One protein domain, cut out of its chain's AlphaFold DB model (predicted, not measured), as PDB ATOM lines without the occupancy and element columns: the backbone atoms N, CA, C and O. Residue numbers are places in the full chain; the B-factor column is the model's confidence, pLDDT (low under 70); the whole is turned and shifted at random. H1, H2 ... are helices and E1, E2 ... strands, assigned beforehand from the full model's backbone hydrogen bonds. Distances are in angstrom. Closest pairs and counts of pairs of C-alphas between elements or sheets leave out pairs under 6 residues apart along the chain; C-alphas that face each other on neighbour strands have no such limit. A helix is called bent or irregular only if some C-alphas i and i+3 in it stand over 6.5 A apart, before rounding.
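What this domain is: This is residues 2 to 46 of the 46 residues of an uncharacterized protein of Arundo donax (UniProt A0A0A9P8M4). A small two-stranded hairpin, E1 and E2, has one helix, H1, lying over one of its faces, mostly over E1 and running roughly lengthwise to the strands, and a long tail without named elements, residues 33 to 46, leads from the end of E2 to the far end of the longest axis. H1 packs on the hairpin mainly through E1, with its residues 7 to 15. The printed part has 45 residues with one named helix and two named strands in the order H1, E1, E2; the sheet's order is E1 - E2, antiparallel. The class is mixed, helices and strands, though under half of the residues are in named elements. The whole is flat and only just loose, close to compact, with a radius of gyration of the C-alphas of 11.6 A and spans of 35 by 24 by 12 A.

Where its parts are: Strand E1 is residues 21 to 24, with C-alpha 21 at (29.866, -26.556, 18.958), and is 9.8 A long from first to last C-alpha. Strand E2 is residues 29 to 32, 9.5 A long, and its C-alpha 32 is at (29.562, -30.177, 20.945). Helix H1 is residues 3 to 15, from C-alpha 3 at (42.530, -32.073, 8.053) to C-alpha 15 at (28.320, -21.071, 10.972), a length of 18.2 A.

How they stand to each other: E1 and E2 form a hairpin of antiparallel neighbour strands, with 160 degrees between their N-to-C directions. C-alphas 21 and 32 face each other at 4.1 A, and so do C-alphas 23 and 30, at 4.4 A. N 22 and O 31 are within hydrogen-bond range at 2.9 A, as are N 31 and O 22 at 2.8 A. H1 and E1 have 6 pairs of C-alphas within 8 A; the closest C-alphas are those of Ile 14 and Gly 21, 6.5 A apart, and the two centres are 9.7 A apart. H1 and E2 are only just apart, their closest C-alphas being 8.1 A from each other. In H1, which is not bent, every O i to N i+4 pair is within hydrogen-bond range.

The domain as a whole: The two C-alphas farthest apart are those of Lys 26, between E1 and E2, and Pro 45, in the last stretch, at 35.8 A. The C-alphas of residues 33 to 46 lie 8 to 20 A from the mean of the C-alphas. The links from H1 to E1 and from E1 to E2 are tight, with 5 and 4 residues, and no link is long. The printed part has no cut and ends at Val 46, the chain's last residue. The mean pLDDT of the printed part is 88.2, and residues 43 to 46 are under 70, where the model's confidence is low.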
ATOM      1  N   ASP A   2      41.662 -33.742   3.550       90.44
ATOM      2  CA  ASP A   2      42.736 -33.220   4.389       90.44
ATOM      3  C   ASP A   2      42.167 -32.653   5.692       90.44
ATOM      4  O   ASP A   2      40.993 -32.287   5.769       90.44
ATOM      5  N   VAL A   3      42.984 -32.583   6.746       87.56
ATOM      6  CA  VAL A   3      42.530 -32.073   8.053       87.56
ATOM      7  C   VAL A   3      42.022 -30.635   7.930       87.56
ATOM      8  O   VAL A   3      41.000 -30.301   8.524       87.56
ATOM      9  N   ASP A   4      42.668 -29.819   7.101       89.69
ATOM     10  CA  ASP A   4      42.258 -28.436   6.837       89.69
ATOM     11  C   ASP A   4      40.909 -28.363   6.103       89.69
ATOM     12  O   ASP A   4      40.079 -27.493   6.375       89.69
ATOM     13  N   GLU A   5      40.641 -29.325   5.216       93.31
ATOM     14  CA  GLU A   5      39.353 -29.452   4.529       93.31
ATOM     15  C   GLU A   5      38.242 -29.823   5.525       93.31
ATOM     16  O   GLU A   5      37.162 -29.228   5.512       93.31
ATOM     17  N   VAL A   6      38.525 -30.742   6.455       92.44
ATOM     18  CA  VAL A   6      37.594 -31.115   7.531       92.44
ATOM     19  C   VAL A   6      37.319 -29.928   8.454       92.44
ATOM     20  O   VAL A   6      36.161 -29.673   8.782       92.44
ATOM     21  N   GLU A   7      38.345 -29.178   8.853       91.88
ATOM     22  CA  GLU A   7      38.193 -27.981   9.688       91.88
ATOM     23  C   GLU A   7      37.323 -26.920   8.997       91.88
ATOM     24  O   GLU A   7      36.407 -26.373   9.620       91.88
ATOM     25  N   CYS A   8      37.529 -26.699   7.695       94.00
ATOM     26  CA  CYS A   8      36.713 -25.796   6.886       94.00
ATOM     27  C   CYS A   8      35.241 -26.240   6.824       94.00
ATOM     28  O   CYS A   8      34.331 -25.429   7.038       94.00
ATOM     29  N   ILE A   9      34.985 -27.534   6.600       94.88
ATOM     30  CA  ILE A   9      33.627 -28.093   6.580       94.88
ATOM     31  C   ILE A   9      32.962 -27.936   7.951       94.88
ATOM     32  O   ILE A   9      31.824 -27.467   8.034       94.88
ATOM     33  N   MET A  10      33.665 -28.271   9.037       93.75
ATOM     34  CA  MET A  10      33.139 -28.129  10.398       93.75
ATOM     35  C   MET A  10      32.802 -26.670  10.717       93.75
ATOM     36  O   MET A  10      31.715 -26.393  11.226       93.75
ATOM     37  N   ALA A  11      33.676 -25.727  10.356       94.06
ATOM     38  CA  ALA A  11      33.422 -24.298  10.517       94.06
ATOM     39  C   ALA A  11      32.178 -23.846   9.732       94.06
ATOM     40  O   ALA A  11      31.331 -23.135  10.276       94.06
ATOM     41  N   CYS A  12      32.011 -24.321   8.493       95.25
ATOM     42  CA  CYS A  12      30.818 -24.053   7.686       95.25
ATOM     43  C   CYS A  12      29.532 -24.571   8.350       95.25
ATOM     44  O   CYS A  12      28.507 -23.888   8.324       95.25
ATOM     45  N   LEU A  13      29.562 -25.768   8.938       93.75
ATOM     46  CA  LEU A  13      28.402 -26.371   9.602       93.75
ATOM     47  C   LEU A  13      28.037 -25.646  10.904       93.75
ATOM     48  O   LEU A  13      26.850 -25.451  11.180       93.75
ATOM     49  N   ILE A  14      29.041 -25.203  11.665       93.19
ATOM     50  CA  ILE A  14      28.846 -24.382  12.866       93.19
ATOM     51  C   ILE A  14      28.251 -23.022  12.483       93.19
ATOM     52  O   ILE A  14      27.238 -22.611  13.048       93.19
ATOM     53  N   TYR A  15      28.812 -22.359  11.469       93.44
ATOM     54  CA  TYR A  15      28.320 -21.071  10.972       93.44
ATOM     55  C   TYR A  15      26.867 -21.145  10.484       93.44
ATOM     56  O   TYR A  15      26.058 -20.266  10.778       93.44
ATOM     57  N   LYS A  16      26.502 -22.225   9.784       91.56
ATOM     58  CA  LYS A  16      25.127 -22.469   9.318       91.56
ATOM     59  C   LYS A  16      24.164 -22.888  10.435       91.56
ATOM     60  O   LYS A  16      23.008 -23.190  10.144       91.56
ATOM     61  N   ASN A  17      24.620 -22.923  11.690       89.25
ATOM     62  CA  ASN A  17      23.851 -23.366  12.851       89.25
ATOM     63  C   ASN A  17      23.304 -24.803  12.695       89.25
ATOM     64  O   ASN A  17      22.273 -25.152  13.268       89.25
ATOM     65  N   LEU A  18      23.990 -25.630  11.898       90.94
ATOM     66  CA  LEU A  18      23.693 -27.056  11.709       90.94
ATOM     67  C   LEU A  18      24.407 -27.916  12.756       90.94
ATOM     68  O   LEU A  18      23.985 -29.034  13.040       90.94
ATOM     69  N   ILE A  19      25.480 -27.377  13.335       94.56
ATOM     70  CA  ILE A  19      26.208 -27.952  14.459       94.56
ATOM     71  C   ILE A  19      26.351 -26.872  15.527       94.56
ATOM     72  O   ILE A  19      26.871 -25.791  15.263       94.56
ATOM     73  N   LYS A  20      25.933 -27.172  16.755       93.94
ATOM     74  CA  LYS A  20      26.212 -26.325  17.917       93.94
ATOM     75  C   LYS A  20      27.463 -26.838  18.611       93.94
ATOM     76  O   LYS A  20      27.413 -27.837  19.328       93.94
ATOM     77  N   GLY A  21      28.580 -26.156  18.403       94.50
ATOM     78  CA  GLY A  21      29.866 -26.556  18.958       94.50
ATOM     79  C   GLY A  21      31.015 -25.673  18.490       94.50
ATOM     80  O   GLY A  21      30.800 -24.664  17.823       94.50
ATOM     81  N   TYR A  22      32.236 -26.071  18.835       93.75
ATOM     82  CA  TYR A  22      33.472 -25.457  18.356       93.75
ATOM     83  C   TYR A  22      34.526 -26.524  18.064       93.75
ATOM     84  O   TYR A  22      34.546 -27.589  18.683       93.75
ATOM     85  N   TYR A  23      35.425 -26.236  17.126       92.94
ATOM     86  CA  TYR A  23      36.535 -27.127  16.809       92.94
ATOM     87  C   TYR A  23      37.782 -26.756  17.620       92.94
ATOM     88  O   TYR A  23      38.215 -25.604  17.635       92.94
ATOM     89  N   ALA A  24      38.371 -27.729  18.310       93.94
ATOM     90  CA  ALA A  24      39.582 -27.557  19.098       93.94
ATOM     91  C   ALA A  24      40.813 -27.982  18.281       93.94
ATOM     92  O   ALA A  24      41.201 -29.151  18.291       93.94
ATOM     93  N   HIS A  25      41.460 -27.020  17.612       89.44
ATOM     94  CA  HIS A  25      42.593 -27.266  16.703       89.44
ATOM     95  C   HIS A  25      43.767 -28.021  17.340       89.44
ATOM     96  O   HIS A  25      44.393 -28.848  16.683       89.44
ATOM     97  N   LYS A  26      44.067 -27.762  18.620       89.19
ATOM     98  CA  LYS A  26      45.202 -28.386  19.322       89.19
ATOM     99  C   LYS A  26      45.000 -29.884  19.554       89.19
ATOM    100  O   LYS A  26      45.946 -30.654  19.462       89.19
ATOM    101  N   SER A  27      43.775 -30.281  19.878       91.69
ATOM    102  CA  SER A  27      43.402 -31.669  20.168       91.69
ATOM    103  C   SER A  27      42.751 -32.371  18.978       91.69
ATOM    104  O   SER A  27      42.492 -33.564  19.067       91.69
ATOM    105  N   LYS A  28      42.489 -31.646  17.881       90.81
ATOM    106  CA  LYS A  28      41.816 -32.140  16.672       90.81
ATOM    107  C   LYS A  28      40.464 -32.805  16.968       90.81
ATOM    108  O   LYS A  28      40.116 -33.827  16.386       90.81
ATOM    109  N   VAL A  29      39.690 -32.208  17.881       92.88
ATOM    110  CA  VAL A  29      38.348 -32.685  18.268       92.88
ATOM    111  C   VAL A  29      37.298 -31.595  18.089       92.88
ATOM    112  O   VAL A  29      37.572 -30.415  18.300       92.88
ATOM    113  N   LEU A  30      36.075 -31.997  17.753       93.81
ATOM    114  CA  LEU A  30      34.903 -31.128  17.737       93.81
ATOM    115  C   LEU A  30      34.182 -31.229  19.085       93.81
ATOM    116  O   LEU A  30      33.701 -32.299  19.460       93.81
ATOM    117  N   VAL A  31      34.101 -30.121  19.812       95.19
ATOM    118  CA  VAL A  31      33.374 -30.035  21.079       95.19
ATOM    119  C   VAL A  31      31.951 -29.582  20.794       95.19
ATOM    120  O   VAL A  31      31.733 -28.536  20.187       95.19
ATOM    121  N   LEU A  32      30.979 -30.374  21.235       96.06
ATOM    122  CA  LEU A  32      29.562 -30.177  20.945       96.06
ATOM    123  C   LEU A  32      28.795 -29.653  22.164       96.06
ATOM    124  O   LEU A  32      29.153 -29.914  23.314       96.06
ATOM    125  N   SER A  33      27.704 -28.936  21.903       93.81
ATOM    126  CA  SER A  33      26.730 -28.546  22.923       93.81
ATOM    127  C   SER A  33      26.093 -29.780  23.563       93.81
ATOM    128  O   SER A  33      25.749 -30.743  22.881       93.81
ATOM    129  N   LYS A  34      25.862 -29.730  24.879       91.38
ATOM    130  CA  LYS A  34      25.123 -30.786  25.593       91.38
ATOM    131  C   LYS A  34      23.637 -30.821  25.226       91.38
ATOM    132  O   LYS A  34      23.005 -31.860  25.373       91.38
ATOM    133  N   GLN A  35      23.084 -29.691  24.785       90.50
ATOM    134  CA  GLN A  35      21.689 -29.563  24.368       90.50
ATOM    135  C   GLN A  35      21.630 -29.342  22.858       90.50
ATOM    136  O   GLN A  35      22.232 -28.388  22.353       90.50
ATOM    137  N   ASP A  36      20.918 -30.233  22.169       87.56
ATOM    138  CA  ASP A  36      20.670 -30.205  20.721       87.56
ATOM    139  C   ASP A  36      21.913 -29.849  19.881       87.56
ATOM    140  O   ASP A  36      21.911 -28.832  19.178       87.56
ATOM    141  N   PRO A  37      22.991 -30.657  19.943       92.25
ATOM    142  CA  PRO A  37      24.215 -30.407  19.180       92.25
ATOM    143  C   PRO A  37      23.993 -30.395  17.665       92.25
ATOM    144  O   PRO A  37      24.750 -29.746  16.949       92.25
ATOM    145  N   PHE A  38      22.938 -31.061  17.193       93.25
ATOM    146  CA  PHE A  38      22.520 -31.102  15.797       93.25
ATOM    147  C   PHE A  38      21.053 -30.667  15.707       93.25
ATOM    148  O   PHE A  38      20.155 -31.478  15.957       93.25
ATOM    149  N   PRO A  39      20.774 -29.386  15.412       88.19
ATOM    150  CA  PRO A  39      19.411 -28.905  15.233       88.19
ATOM    151  C   PRO A  39      18.699 -29.657  14.106       88.19
ATOM    152  O   PRO A  39      19.307 -30.025  13.100       88.19
ATOM    153  N   LYS A  40      17.390 -29.880  14.264       83.69
ATOM    154  CA  LYS A  40      16.582 -30.538  13.233       83.69
ATOM    155  C   LYS A  40      16.650 -29.722  11.944       83.69
ATOM    156  O   LYS A  40      16.400 -28.519  11.947       83.69
ATOM    157  N   LEU A  41      16.968 -30.388  10.840       81.50
ATOM    158  CA  LEU A  41      16.874 -29.784   9.519       81.50
ATOM    159  C   LEU A  41      15.392 -29.487   9.274       81.50
ATOM    160  O   LEU A  41      14.572 -30.402   9.336       81.50
ATOM    161  N   ASN A  42      15.036 -28.223   9.038       70.06
ATOM    162  CA  ASN A  42      13.649 -27.766   8.861       70.06
ATOM    163  C   ASN A  42      13.027 -28.225   7.523       70.06
ATOM    164  O   ASN A  42      12.393 -27.440   6.824       70.06
ATOM    165  N   GLY A  43      13.216 -29.492   7.149       61.69
ATOM    166  CA  GLY A  43      12.450 -30.155   6.101       61.69
ATOM    167  C   GLY A  43      12.589 -29.557   4.707       61.69
ATOM    168  O   GLY A  43      11.671 -29.726   3.916       61.69
ATOM    169  N   LYS A  44      13.695 -28.880   4.371       53.38
ATOM    170  CA  LYS A  44      14.037 -28.720   2.954       53.38
ATOM    171  C   LYS A  44      14.689 -30.025   2.497       53.38
ATOM    172  O   LYS A  44      15.786 -30.311   2.978       53.38
ATOM    173  N   PRO A  45      14.011 -30.826   1.656       50.41
ATOM    174  CA  PRO A  45      14.627 -32.001   1.066       50.41
ATOM    175  C   PRO A  45      15.854 -31.531   0.289       50.41
ATOM    176  O   PRO A  45      15.796 -30.497  -0.385       50.41
ATOM    177  N   VAL A  46      16.958 -32.252   0.452       58.25
ATOM    178  CA  VAL A  46      18.034 -32.243  -0.543       58.25
ATOM    179  C   VAL A  46      17.551 -32.923  -1.814       58.25
ATOM    180  O   VAL A  46      16.716 -33.850  -1.693       58.25
TER     181      VAL A  46